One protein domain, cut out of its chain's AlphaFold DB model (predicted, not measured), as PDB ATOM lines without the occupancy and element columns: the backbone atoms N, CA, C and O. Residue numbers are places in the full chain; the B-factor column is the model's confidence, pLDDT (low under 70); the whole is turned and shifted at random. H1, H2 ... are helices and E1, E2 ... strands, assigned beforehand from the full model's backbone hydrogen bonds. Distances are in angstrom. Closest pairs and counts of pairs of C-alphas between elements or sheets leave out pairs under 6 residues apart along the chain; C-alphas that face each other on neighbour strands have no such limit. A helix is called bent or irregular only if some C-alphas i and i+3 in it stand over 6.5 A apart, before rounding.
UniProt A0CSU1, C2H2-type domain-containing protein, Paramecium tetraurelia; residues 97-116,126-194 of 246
ATOM      1  N   PRO A  97     139.976  87.188  87.373       95.56
ATOM      2  CA  PRO A  97     140.094  88.580  87.820       95.56
ATOM      3  C   PRO A  97     139.050  88.957  88.879       95.56
ATOM      4  O   PRO A  97     139.398  89.487  89.933       95.56
ATOM      5  N   GLU A  98     137.786  88.585  88.658       95.31
ATOM      6  CA  GLU A  98     136.678  88.862  89.579       95.31
ATOM      7  C   GLU A  98     136.869  88.203  90.951       95.31
ATOM      8  O   GLU A  98     136.691  88.849  91.987       95.31
ATOM      9  N   GLN A  99     137.287  86.930  90.979       95.19
ATOM     10  CA  GLN A  99     137.581  86.223  92.229       95.19
ATOM     11  C   GLN A  99     138.740  86.878  92.982       95.19
ATOM     12  O   GLN A  99     138.655  87.049  94.199       95.19
ATOM     13  N   CYS A 100     139.796  87.275  92.269       94.50
ATOM     14  CA  CYS A 100     140.937  87.959  92.867       94.50
ATOM     15  C   CYS A 100     140.513  89.281  93.515       94.50
ATOM     16  O   CYS A 100     140.809  89.507  94.688       94.50
ATOM     17  N   TYR A 101     139.750  90.122  92.812       94.31
ATOM     18  CA  TYR A 101     139.287  91.396  93.368       94.31
ATOM     19  C   TYR A 101     138.343  91.209  94.551       94.31
ATOM     20  O   TYR A 101     138.455  91.925  95.546       94.31
ATOM     21  N   LYS A 102     137.452  90.212  94.497       93.62
ATOM     22  CA  LYS A 102     136.571  89.879  95.621       93.62
ATOM     23  C   LYS A 102     137.371  89.471  96.862       93.62
ATOM     24  O   LYS A 102     137.080  89.955  97.954       93.62
ATOM     25  N   GLN A 103     138.394  88.629  96.711       93.25
ATOM     26  CA  GLN A 103     139.249  88.224  97.833       93.25
ATOM     27  C   GLN A 103     140.116  89.383  98.343       93.25
ATOM     28  O   GLN A 103     140.231  89.577  99.555       93.25
ATOM     29  N   LEU A 104     140.652  90.210  97.442       92.12
ATOM     30  CA  LEU A 104     141.372  91.429  97.808       92.12
ATOM     31  C   LEU A 104     140.497  92.391  98.612       92.12
ATOM     32  O   LEU A 104     140.965  92.932  99.609       92.12
ATOM     33  N   ASN A 105     139.226  92.559  98.248       91.62
ATOM     34  CA  ASN A 105     138.286  93.381  99.010       91.62
ATOM     35  C   ASN A 105     138.118  92.901 100.450       91.62
ATOM     36  O   ASN A 105     138.190  93.714 101.370       91.62
ATOM     37  N   VAL A 106     137.968  91.591 100.651       91.50
ATOM     38  CA  VAL A 106     137.885  90.998 101.995       91.50
ATOM     39  C   VAL A 106     139.166  91.266 102.786       91.50
ATOM     40  O   VAL A 106     139.106  91.659 103.950       91.50
ATOM     41  N   ILE A 107     140.333  91.106 102.159       90.19
ATOM     42  CA  ILE A 107     141.629  91.362 102.799       90.19
ATOM     43  C   ILE A 107     141.779  92.830 103.180       90.19
ATOM     44  O   ILE A 107     142.209  93.125 104.292       90.19
ATOM     45  N   VAL A 108     141.419  93.759 102.292       88.44
ATOM     46  CA  VAL A 108     141.516  95.190 102.594       88.44
ATOM     47  C   VAL A 108     140.544  95.577 103.710       88.44
ATOM     48  O   VAL A 108     140.919  96.340 104.599       88.44
ATOM     49  N   GLN A 109     139.328  95.028 103.721       87.44
ATOM     50  CA  GLN A 109     138.374  95.249 104.810       87.44
ATOM     51  C   GLN A 109     138.910  94.732 106.148       87.44
ATOM     52  O   GLN A 109     138.907  95.481 107.123       87.44
ATOM     53  N   LYS A 110     139.454  93.508 106.191       87.50
ATOM     54  CA  LYS A 110     140.118  92.980 107.394       87.50
ATOM     55  C   LYS A 110     141.291  93.859 107.810       87.50
ATOM     56  O   LYS A 110     141.386  94.241 108.968       87.50
ATOM     57  N   PHE A 111     142.147  94.254 106.869       86.25
ATOM     58  CA  PHE A 111     143.262  95.160 107.141       86.25
ATOM     59  C   PHE A 111     142.779  96.480 107.759       86.25
ATOM     60  O   PHE A 111     143.389  96.958 108.710       86.25
ATOM     61  N   ARG A 112     141.675  97.058 107.275       81.88
ATOM     62  CA  ARG A 112     141.072  98.257 107.871       81.88
ATOM     63  C   ARG A 112     140.547  98.007 109.277       81.88
ATOM     64  O   ARG A 112     140.783  98.840 110.134       81.88
ATOM     65  N   GLN A 113     139.875  96.884 109.522       83.38
ATOM     66  CA  GLN A 113     139.375  96.531 110.855       83.38
ATOM     67  C   GLN A 113     140.522  96.380 111.861       83.38
ATOM     68  O   GLN A 113     140.477  96.983 112.929       83.38
ATOM     69  N   LEU A 114     141.583  95.662 111.478       80.44
ATOM     70  CA  LEU A 114     142.787  95.483 112.295       80.44
ATOM     71  C   LEU A 114     143.518  96.801 112.568       80.44
ATOM     72  O   LEU A 114     144.139  96.976 113.614       80.44
ATOM     73  N   ASN A 115     143.457  97.731 111.613       75.25
ATOM     74  CA  ASN A 115     144.103  99.035 111.726       75.25
ATOM     75  C   ASN A 115     143.152 100.165 112.127       75.25
ATOM     76  O   ASN A 115     143.552 101.331 112.119       75.25
ATOM     77  N   SER A 116     141.909  99.836 112.477       76.88
ATOM     78  CA  SER A 116     140.942 100.812 112.943       76.88
ATOM     79  C   SER A 116     141.353 101.259 114.333       76.88
ATOM     80  O   SER A 116     141.401 100.472 115.280       76.88
ATOM     81  N   ILE A 126     150.975 111.527 118.963       70.50
ATOM     82  CA  ILE A 126     151.202 111.794 117.534       70.50
ATOM     83  C   ILE A 126     152.392 110.985 116.991       70.50
ATOM     84  O   ILE A 126     152.344 110.519 115.850       70.50
ATOM     85  N   GLU A 127     153.443 110.789 117.792       73.50
ATOM     86  CA  GLU A 127     154.580 109.939 117.421       73.50
ATOM     87  C   GLU A 127     154.195 108.457 117.305       73.50
ATOM     88  O   GLU A 127     154.597 107.799 116.341       73.50
ATOM     89  N   TYR A 128     153.322 107.950 118.182       72.75
ATOM     90  CA  TYR A 128     152.728 106.623 118.020       72.75
ATOM     91  C   TYR A 128     151.936 106.537 116.718       72.75
ATOM     92  O   TYR A 128     152.106 105.578 115.985       72.75
ATOM     93  N   ILE A 129     151.121 107.532 116.362       66.00
ATOM     94  CA  ILE A 129     150.350 107.512 115.103       66.00
ATOM     95  C   ILE A 129     151.260 107.537 113.874       66.00
ATOM     96  O   ILE A 129     151.004 106.816 112.905       66.00
ATOM     97  N   LYS A 130     152.348 108.315 113.906       68.88
ATOM     98  CA  LYS A 130     153.371 108.294 112.850       68.88
ATOM     99  C   LYS A 130     154.027 106.915 112.726       68.88
ATOM    100  O   LYS A 130     154.231 106.441 111.608       68.88
ATOM    101  N   ALA A 131     154.331 106.263 113.848       68.56
ATOM    102  CA  ALA A 131     154.886 104.910 113.871       68.56
ATOM    103  C   ALA A 131     153.849 103.843 113.460       68.56
ATOM    104  O   ALA A 131     154.164 102.901 112.730       68.56
ATOM    105  N   TYR A 132     152.592 104.021 113.854       67.56
ATOM    106  CA  TYR A 132     151.486 103.096 113.634       67.56
ATOM    107  C   TYR A 132     151.046 103.077 112.170       67.56
ATOM    108  O   TYR A 132     150.918 102.011 111.570       67.56
ATOM    109  N   HIS A 133     150.914 104.253 111.552       64.75
ATOM    110  CA  HIS A 133     150.706 104.385 110.108       64.75
ATOM    111  C   HIS A 133     152.011 104.371 109.312       64.75
ATOM    112  O   HIS A 133     152.024 104.782 108.144       64.75
ATOM    113  N   SER A 134     153.109 103.897 109.912       62.09
ATOM    114  CA  SER A 134     154.390 103.817 109.225       62.09
ATOM    115  C   SER A 134     154.250 103.063 107.905       62.09
ATOM    116  O   SER A 134     153.403 102.183 107.711       62.09
ATOM    117  N   LYS A 135     155.145 103.398 106.970       62.16
ATOM    118  CA  LYS A 135     155.238 102.776 105.641       62.16
ATOM    119  C   LYS A 135     155.216 101.237 105.686       62.16
ATOM    120  O   LYS A 135     154.872 100.630 104.675       62.16
ATOM    121  N   ASN A 136     155.546 100.615 106.819       69.44
ATOM    122  CA  ASN A 136     155.667  99.170 106.991       69.44
ATOM    123  C   ASN A 136     154.325  98.427 106.910       69.44
ATOM    124  O   ASN A 136     154.225  97.465 106.150       69.44
ATOM    125  N   LYS A 137     153.259  98.890 107.580       73.69
ATOM    126  CA  LYS A 137     151.950  98.204 107.512       73.69
ATOM    127  C   LYS A 137     151.341  98.259 106.108       73.69
ATOM    128  O   LYS A 137     150.797  97.282 105.602       73.69
ATOM    129  N   PHE A 138     151.520  99.375 105.407       77.62
ATOM    130  CA  PHE A 138     151.083  99.499 104.013       77.62
ATOM    131  C   PHE A 138     151.977  98.736 103.037       77.62
ATOM    132  O   PHE A 138     151.498  98.270 102.003       77.62
ATOM    133  N   LYS A 139     153.269  98.577 103.352       81.44
ATOM    134  CA  LYS A 139     154.174  97.696 102.605       81.44
ATOM    135  C   LYS A 139     153.650  96.261 102.626       81.44
ATOM    136  O   LYS A 139     153.689  95.606 101.590       81.44
ATOM    137  N   TYR A 140     153.094  95.825 103.755       83.69
ATOM    138  CA  TYR A 140     152.475  94.513 103.895       83.69
ATOM    139  C   TYR A 140     151.239  94.341 103.005       83.69
ATOM    140  O   TYR A 140     151.202  93.434 102.175       83.69
ATOM    141  N   LEU A 141     150.267  95.258 103.081       85.44
ATOM    142  CA  LEU A 141     149.080  95.194 102.220       85.44
ATOM    143  C   LEU A 141     149.453  95.227 100.730       85.44
ATOM    144  O   LEU A 141     148.883  94.489  99.928       85.44
ATOM    145  N   ARG A 142     150.444  96.044 100.347       86.19
ATOM    146  CA  ARG A 142     150.972  96.070  98.974       86.19
ATOM    147  C   ARG A 142     151.613  94.746  98.573       86.19
ATOM    148  O   ARG A 142     151.417  94.321  97.439       86.19
ATOM    149  N   ALA A 143     152.357  94.102  99.470       89.12
ATOM    150  CA  ALA A 143     152.956  92.796  99.213       89.12
ATOM    151  C   ALA A 143     151.878  91.728  98.981       89.12
ATOM    152  O   ALA A 143     151.943  91.023  97.978       89.12
ATOM    153  N   ILE A 144     150.842  91.674  99.825       89.94
ATOM    154  CA  ILE A 144     149.701  90.773  99.611       89.94
ATOM    155  C   ILE A 144     148.997  91.085  98.294       89.94
ATOM    156  O   ILE A 144     148.761  90.182  97.499       89.94
ATOM    157  N   THR A 145     148.710  92.363  98.031       90.56
ATOM    158  CA  THR A 145     148.071  92.783  96.775       90.56
ATOM    159  C   THR A 145     148.863  92.284  95.576       90.56
ATOM    160  O   THR A 145     148.289  91.748  94.635       90.56
ATOM    161  N   LYS A 146     150.192  92.404  95.632       92.81
ATOM    162  CA  LYS A 146     151.084  91.912  94.590       92.81
ATOM    163  C   LYS A 146     150.969  90.399  94.396       92.81
ATOM    164  O   LYS A 146     150.797  89.979  93.259       92.81
ATOM    165  N   LEU A 147     150.997  89.606  95.469       92.62
ATOM    166  CA  LEU A 147     150.848  88.145  95.384       92.62
ATOM    167  C   LEU A 147     149.504  87.732  94.767       92.62
ATOM    168  O   LEU A 147     149.455  86.892  93.874       92.62
ATOM    169  N   PHE A 148     148.414  88.365  95.198       93.12
ATOM    170  CA  PHE A 148     147.077  88.107  94.661       93.12
ATOM    171  C   PHE A 148     146.963  88.482  93.190       93.12
ATOM    172  O   PHE A 148     146.442  87.712  92.387       93.12
ATOM    173  N   VAL A 149     147.481  89.646  92.810       92.88
ATOM    174  CA  VAL A 149     147.448  90.091  91.418       92.88
ATOM    175  C   VAL A 149     148.300  89.182  90.530       92.88
ATOM    176  O   VAL A 149     147.867  88.845  89.435       92.88
ATOM    177  N   GLN A 150     149.445  88.700  91.019       93.75
ATOM    178  CA  GLN A 150     150.268  87.703  90.320       93.75
ATOM    179  C   GLN A 150     149.565  86.348  90.141       93.75
ATOM    180  O   GLN A 150     149.915  85.607  89.230       93.75
ATOM    181  N   SER A 151     148.561  86.034  90.965       93.69
ATOM    182  CA  SER A 151     147.740  84.823  90.816       93.69
ATOM    183  C   SER A 151     146.592  84.962  89.803       93.69
ATOM    184  O   SER A 151     145.869  83.994  89.564       93.69
ATOM    185  N   ILE A 152     146.388  86.143  89.204       93.62
ATOM    186  CA  ILE A 152     145.303  86.360  88.241       93.62
ATOM    187  C   ILE A 152     145.608  85.645  86.917       93.62
ATOM    188  O   ILE A 152     146.658  85.842  86.306       93.62
ATOM    189  N   LYS A 153     144.643  84.859  86.432       89.31
ATOM    190  CA  LYS A 153     144.653  84.275  85.085       89.31
ATOM    191  C   LYS A 153     144.772  85.372  84.034       89.31
ATOM    192  O   LYS A 153     144.051  86.365  84.088       89.31
ATOM    193  N   ASN A 154     145.620  85.141  83.033       89.44
ATOM    194  CA  ASN A 154     145.816  86.039  81.891       89.44
ATOM    195  C   ASN A 154     146.389  87.419  82.254       89.44
ATOM    196  O   ASN A 154     146.205  88.372  81.496       89.44
ATOM    197  N   LEU A 155     147.090  87.549  83.386       93.94
ATOM    198  CA  LEU A 155     147.858  88.758  83.659       93.94
ATOM    199  C   LEU A 155     148.953  88.907  82.592       93.94
ATOM    200  O   LEU A 155     149.889  88.109  82.534       93.94
ATOM    201  N   LYS A 156     148.835  89.931  81.744       94.69
ATOM    202  CA  LYS A 156     149.829  90.216  80.707       94.69
ATOM    203  C   LYS A 156     150.939  91.088  81.282       94.69
ATOM    204  O   LYS A 156     150.684  92.193  81.768       94.69
ATOM    205  N   GLN A 157     152.162  90.582  81.186       95.62
ATOM    206  CA  GLN A 157     153.391  91.304  81.481       95.62
ATOM    207  C   GLN A 157     154.125  91.561  80.162       95.62
ATOM    208  O   GLN A 157     154.417  90.632  79.413       95.62
ATOM    209  N   ILE A 158     154.375  92.832  79.869       95.25
ATOM    210  CA  ILE A 158     155.008  93.318  78.646       95.25
ATOM    211  C   ILE A 158     156.325  93.974  79.053       95.25
ATOM    212  O   ILE A 158     156.328  94.884  79.880       95.25
ATOM    213  N   GLN A 159     157.446  93.545  78.482       93.56
ATOM    214  CA  GLN A 159     158.722  94.222  78.711       93.56
ATOM    215  C   GLN A 159     158.805  95.500  77.870       93.56
ATOM    216  O   GLN A 159     158.613  95.473  76.654       93.56
ATOM    217  N   SER A 160     159.092  96.627  78.523       93.56
ATOM    218  CA  SER A 160     159.364  97.897  77.846       93.56
ATOM    219  C   SER A 160     160.706  97.840  77.110       93.56
ATOM    220  O   SER A 160     161.718  97.462  77.705       93.56
ATOM    221  N   LYS A 161     160.730  98.271  75.840       92.75
ATOM    222  CA  LYS A 161     161.958  98.341  75.026       92.75
ATOM    223  C   LYS A 161     162.962  99.370  75.552       92.75
ATOM    224  O   LYS A 161     164.160  99.135  75.458       92.75
ATOM    225  N   ASP A 162     162.476 100.463  76.135       91.81
ATOM    226  CA  ASP A 162     163.316 101.622  76.457       91.81
ATOM    227  C   ASP A 162     164.013 101.486  77.817       91.81
ATOM    228  O   ASP A 162     165.145 101.923  77.987       91.81
ATOM    229  N   ASN A 163     163.343 100.862  78.793       86.88
ATOM    230  CA  ASN A 163     163.753 100.924  80.201       86.88
ATOM    231  C   ASN A 163     163.919  99.555  80.878       86.88
ATOM    232  O   ASN A 163     164.111  99.510  82.093       86.88
ATOM    233  N   GLN A 164     163.776  98.447  80.134       91.19
ATOM    234  CA  GLN A 164     163.771  97.072  80.674       91.19
ATOM    235  C   GLN A 164     162.782  96.869  81.838       91.19
ATOM    236  O   GLN A 164     162.924  95.957  82.651       91.19
ATOM    237  N   SER A 165     161.785  97.745  81.953       93.62
ATOM    238  CA  SER A 165     160.803  97.698  83.022       93.62
ATOM    239  C   SER A 165     159.592  96.886  82.589       93.62
ATOM    240  O   SER A 165     159.156  96.931  81.436       93.62
ATOM    241  N   ASP A 166     159.038  96.144  83.543       95.38
ATOM    242  CA  ASP A 166     157.822  95.375  83.332       95.38
ATOM    243  C   ASP A 166     156.597  96.296  83.353       95.38
ATOM    244  O   ASP A 166     156.297  96.954  84.361       95.38
ATOM    245  N   ILE A 167     155.877  96.319  82.234       96.81
ATOM    246  CA  ILE A 167     154.568  96.945  82.080       96.81
ATOM    247  C   ILE A 167     153.508  95.863  82.274       96.81
ATOM    248  O   ILE A 167     153.540  94.810  81.643       96.81
ATOM    249  N   PHE A 168     152.541  96.133  83.139       97.19
ATOM    250  CA  PHE A 168     151.428  95.238  83.422       97.19
ATOM    251  C   PHE A 168     150.155  95.798  82.791       97.19
ATOM    252  O   PHE A 168     149.883  96.997  82.909       97.19
ATOM    253  N   GLN A 169     149.370  94.937  82.142       97.56
ATOM    254  CA  GLN A 169     148.034  95.280  81.649       97.56
ATOM    255  C   GLN A 169     146.971  94.773  82.622       97.56
ATOM    256  O   GLN A 169     147.021  93.628  83.078       97.56
ATOM    257  N   CYS A 170     146.002  95.628  82.946       96.88
ATOM    258  CA  CYS A 170     144.898  95.250  83.811       96.88
ATOM    259  C   CYS A 170     143.999  94.234  83.085       96.88
ATOM    260  O   CYS A 170     143.609  94.471  81.947       96.88
ATOM    261  N   PRO A 171     143.634  93.108  83.718       95.75
ATOM    262  CA  PRO A 171     142.775  92.112  83.084       95.75
ATOM    263  C   PRO A 171     141.292  92.520  83.034       95.75
ATOM    264  O   PRO A 171     140.482  91.777  82.490       95.75
ATOM    265  N   SER A 172     140.915  93.668  83.609       95.12
ATOM    266  CA  SER A 172     139.514  94.116  83.698       95.12
ATOM    267  C   SER A 172     139.259  95.528  83.176       95.12
ATOM    268  O   SER A 172     138.132  96.006  83.258       95.12
ATOM    269  N   CYS A 173     140.279  96.213  82.659       96.38
ATOM    270  CA  CYS A 173     140.127  97.457  81.905       96.38
ATOM    271  C   CYS A 173     141.371  97.710  81.042       96.38
ATOM    272  O   CYS A 173     142.389  97.043  81.210       96.38
ATOM    273  N   ASP A 174     141.335  98.728  80.187       97.25
ATOM    274  CA  ASP A 174     142.427  99.038  79.249       97.25
ATOM    275  C   ASP A 174     143.658  99.698  79.900       97.25
ATOM    276  O   ASP A 174     144.570 100.167  79.219       97.25
ATOM    277  N   PHE A 175     143.712  99.751  81.234       97.25
ATOM    278  CA  PHE A 175     144.834 100.344  81.948       97.25
ATOM    279  C   PHE A 175     146.114  99.521  81.763       97.25
ATOM    280  O   PHE A 175     146.143  98.311  81.999       97.25
ATOM    281  N   THR A 176     147.204 100.211  81.438       97.44
ATOM    282  CA  THR A 176     148.558  99.661  81.397       97.44
ATOM    283  C   THR A 176     149.500 100.540  82.208       97.44
ATOM    284  O   THR A 176     149.331 101.758  82.288       97.44
ATOM    285  N   GLY A 177     150.493  99.936  82.853       96.38
ATOM    286  CA  GLY A 177     151.496 100.709  83.569       96.38
ATOM    287  C   GLY A 177     152.531  99.861  84.284       96.38
ATOM    288  O   GLY A 177     152.378  98.654  84.459       96.38
ATOM    289  N   ILE A 178     153.599 100.513  84.727       95.69
ATOM    290  CA  ILE A 178     154.634  99.871  85.537       95.69
ATOM    291  C   ILE A 178     154.098  99.465  86.916       95.69
ATOM    292  O   ILE A 178     153.121 100.019  87.426       95.69
ATOM    293  N   SER A 179     154.801  98.540  87.568       91.94
ATOM    294  CA  SER A 179     154.502  98.031  88.918       91.94
ATOM    295  C   SER A 179     154.085  99.116  89.933       91.94
ATOM    296  O   SER A 179     153.109  98.943  90.665       91.94
ATOM    297  N   SER A 180     154.769 100.268  89.961       89.56
ATOM    298  CA  SER A 180     154.510 101.338  90.938       89.56
ATOM    299  C   SER A 180     153.140 102.009  90.796       89.56
ATOM    300  O   SER A 180     152.623 102.509  91.795       89.56
ATOM    301  N   VAL A 181     152.541 101.997  89.601       91.69
ATOM    302  CA  VAL A 181     151.212 102.572  89.321       91.69
ATOM    303  C   VAL A 181     150.137 101.501  89.139       91.69
ATOM    304  O   VAL A 181     148.970 101.747  89.436       91.69
ATOM    305  N   PHE A 182     150.535 100.289  88.747       94.50
ATOM    306  CA  PHE A 182     149.636  99.175  88.473       94.50
ATOM    307  C   PHE A 182     148.904  98.646  89.713       94.50
ATOM    308  O   PHE A 182     147.675  98.619  89.742       94.50
ATOM    309  N   TYR A 183     149.615  98.281  90.784       92.06
ATOM    310  CA  TYR A 183     148.947  97.771  91.993       92.06
ATOM    311  C   TYR A 183     148.049  98.824  92.671       92.06
ATOM    312  O   TYR A 183     146.934  98.481  93.074       92.06
ATOM    313  N   PRO A 184     148.448 100.113  92.766       88.44
ATOM    314  CA  PRO A 184     147.536 101.166  93.208       88.44
ATOM    315  C   PRO A 184     146.292 101.312  92.330       88.44
ATOM    316  O   PRO A 184     145.217 101.577  92.865       88.44
ATOM    317  N   HIS A 185     146.412 101.130  91.011       93.06
ATOM    318  CA  HIS A 185     145.263 101.121  90.111       93.06
ATOM    319  C   HIS A 185     144.272 100.003  90.481       93.06
ATOM    320  O   HIS A 185     143.090 100.300  90.658       93.06
ATOM    321  N   ILE A 186     144.745  98.768  90.702       93.81
ATOM    322  CA  ILE A 186     143.885  97.639  91.109       93.81
ATOM    323  C   ILE A 186     143.125  97.952  92.404       93.81
ATOM    324  O   ILE A 186     141.901  97.809  92.465       93.81
ATOM    325  N   LEU A 187     143.829  98.457  93.421       90.44
ATOM    326  CA  LEU A 187     143.214  98.832  94.698       90.44
ATOM    327  C   LEU A 187     142.191  99.969  94.547       90.44
ATOM    328  O   LEU A 187     141.141  99.955  95.191       90.44
ATOM    329  N   LYS A 188     142.478 100.948  93.681       89.44
ATOM    330  CA  LYS A 188     141.618 102.115  93.460       89.44
ATOM    331  C   LYS A 188     140.352 101.777  92.684       89.44
ATOM    332  O   LYS A 188     139.266 102.171  93.094       89.44
ATOM    333  N   LYS A 189     140.509 101.129  91.532       92.00
ATOM    334  CA  LYS A 189     139.446 100.969  90.532       92.00
ATOM    335  C   LYS A 189     138.645  99.690  90.723       92.00
ATOM    336  O   LYS A 189     137.438  99.723  90.522       92.00
ATOM    337  N   HIS A 190     139.285  98.606  91.154       92.94
ATOM    338  CA  HIS A 190     138.642  97.292  91.226       92.94
ATOM    339  C   HIS A 190     138.326  96.852  92.657       92.94
ATOM    340  O   HIS A 190     137.398  96.078  92.869       92.94
ATOM    341  N   CYS A 191     139.038  97.392  93.651       88.25
ATOM    342  CA  CYS A 191     138.775  97.078  95.056       88.25
ATOM    343  C   CYS A 191     137.936  98.151  95.786       88.25
ATOM    344  O   CYS A 191     137.704  98.043  96.984       88.25
ATOM    345  N   GLN A 192     137.518  99.234  95.111       80.19
ATOM    346  CA  GLN A 192     136.800 100.372  95.730       80.19
ATOM    347  C   GLN A 192     137.469 100.899  97.027       80.19
ATOM    348  O   GLN A 192     136.837 101.520  97.879       80.19
ATOM    349  N   ASN A 193     138.771 100.650  97.193       70.56
ATOM    350  CA  ASN A 193     139.463 100.701  98.482       70.56
ATOM    351  C   ASN A 193     140.697 101.596  98.404       70.56
ATOM    352  O   ASN A 193     141.783 101.277  98.887       70.56
ATOM    353  N   TYR A 194     140.541 102.752  97.765       72.00
ATOM    354  CA  TYR A 194     141.668 103.656  97.581       72.00
ATOM    355  C   TYR A 194     142.099 104.348  98.877       72.00
ATOM    356  O   TYR A 194     143.256 104.740  99.006       72.00
TER     357      TYR A 194
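Overview. This is residues 97 to 116 and 126 to 194 of the 246 residues of the protein "C2H2-type domain-containing protein" of Paramecium tetraurelia (UniProt A0CSU1). Two long helices, H1 and H3, run side by side in opposite directions, and beyond one end of the pair lies a small three-stranded sheet, with H4 packed on one face of this sheet and crossing H3. At the other end, residues 126 to 131 of H2 stick out and add to the length. The printed part has 89 residues, with four named helices and three named strands in the order H1 H2 H3 E1 E2 E3 H4; the sheet's order is E1 - E2 - E3, antiparallel, and the class is mostly helix. It is only just compact, close to loose, with a radius of gyration of the C-alphas of 14.5 A, and only just elongated, with spans of 45 by 30 by 18 A.

Arrangement. E1, residues 156 to 159, E2, residues 166 to 169, and E3, residues 176 to 178, form a meander, each strand the antiparallel neighbour of the one before. In the hairpin of E1 and E2, N 158 and O 167 are within hydrogen-bond range at 2.8 A; in that of E2 and E3, N 168 and O 177 are at 2.9 A. H4, residues 179 to 190, is on the sheet at a height of 9.2 A, two layers with the helix on one face. It lies over E3 and runs along the strands, at 2 degrees to E3 on the local plane, which is fitted to 6 C-alphas. H4 is irregular, but only just: C-alphas 180 and 183 are 6.7 A apart. With residue 183 alone it touches residues 142 to 149 of H3, residues 135 to 150, about perpendicular at 80 degrees; the closest C-alphas are those of Lys 146 and Tyr 183, 6.8 A. H1, residues 97 to 114, touches H3 at a shallow tilt of 19 degrees, opposite ways; the closest C-alphas are those of Cys 100 and Phe 148, 6.4 A. H2, residues 126 to 132, and H3 meet only through their link. O i to N i+4 pairs are each within hydrogen-bond range in H1, H2 and H3, and 6 of 8 are in H4.

Along the chain. E1 spans 10.0 A, E2 9.9 A and E3 7.4 A. H1 begins at C-alpha 97 (140.094, 88.580, 87.820) and measures 25.6 A; H3 measures 22.1 A, H2 9.5 A. H4 measures 16.0 A and ends at C-alpha 190 (138.642, 97.292, 91.226).

Size, cuts and confidence. The two C-alphas farthest apart are those of Ile 126 and Lys 161, 45.9 A. Residues 117 to 125 are cut out, with 15.7 A between C-alphas 116 and 126. Of the links that are printed whole, none is long. Residues 129 to 136 have pLDDT under 70.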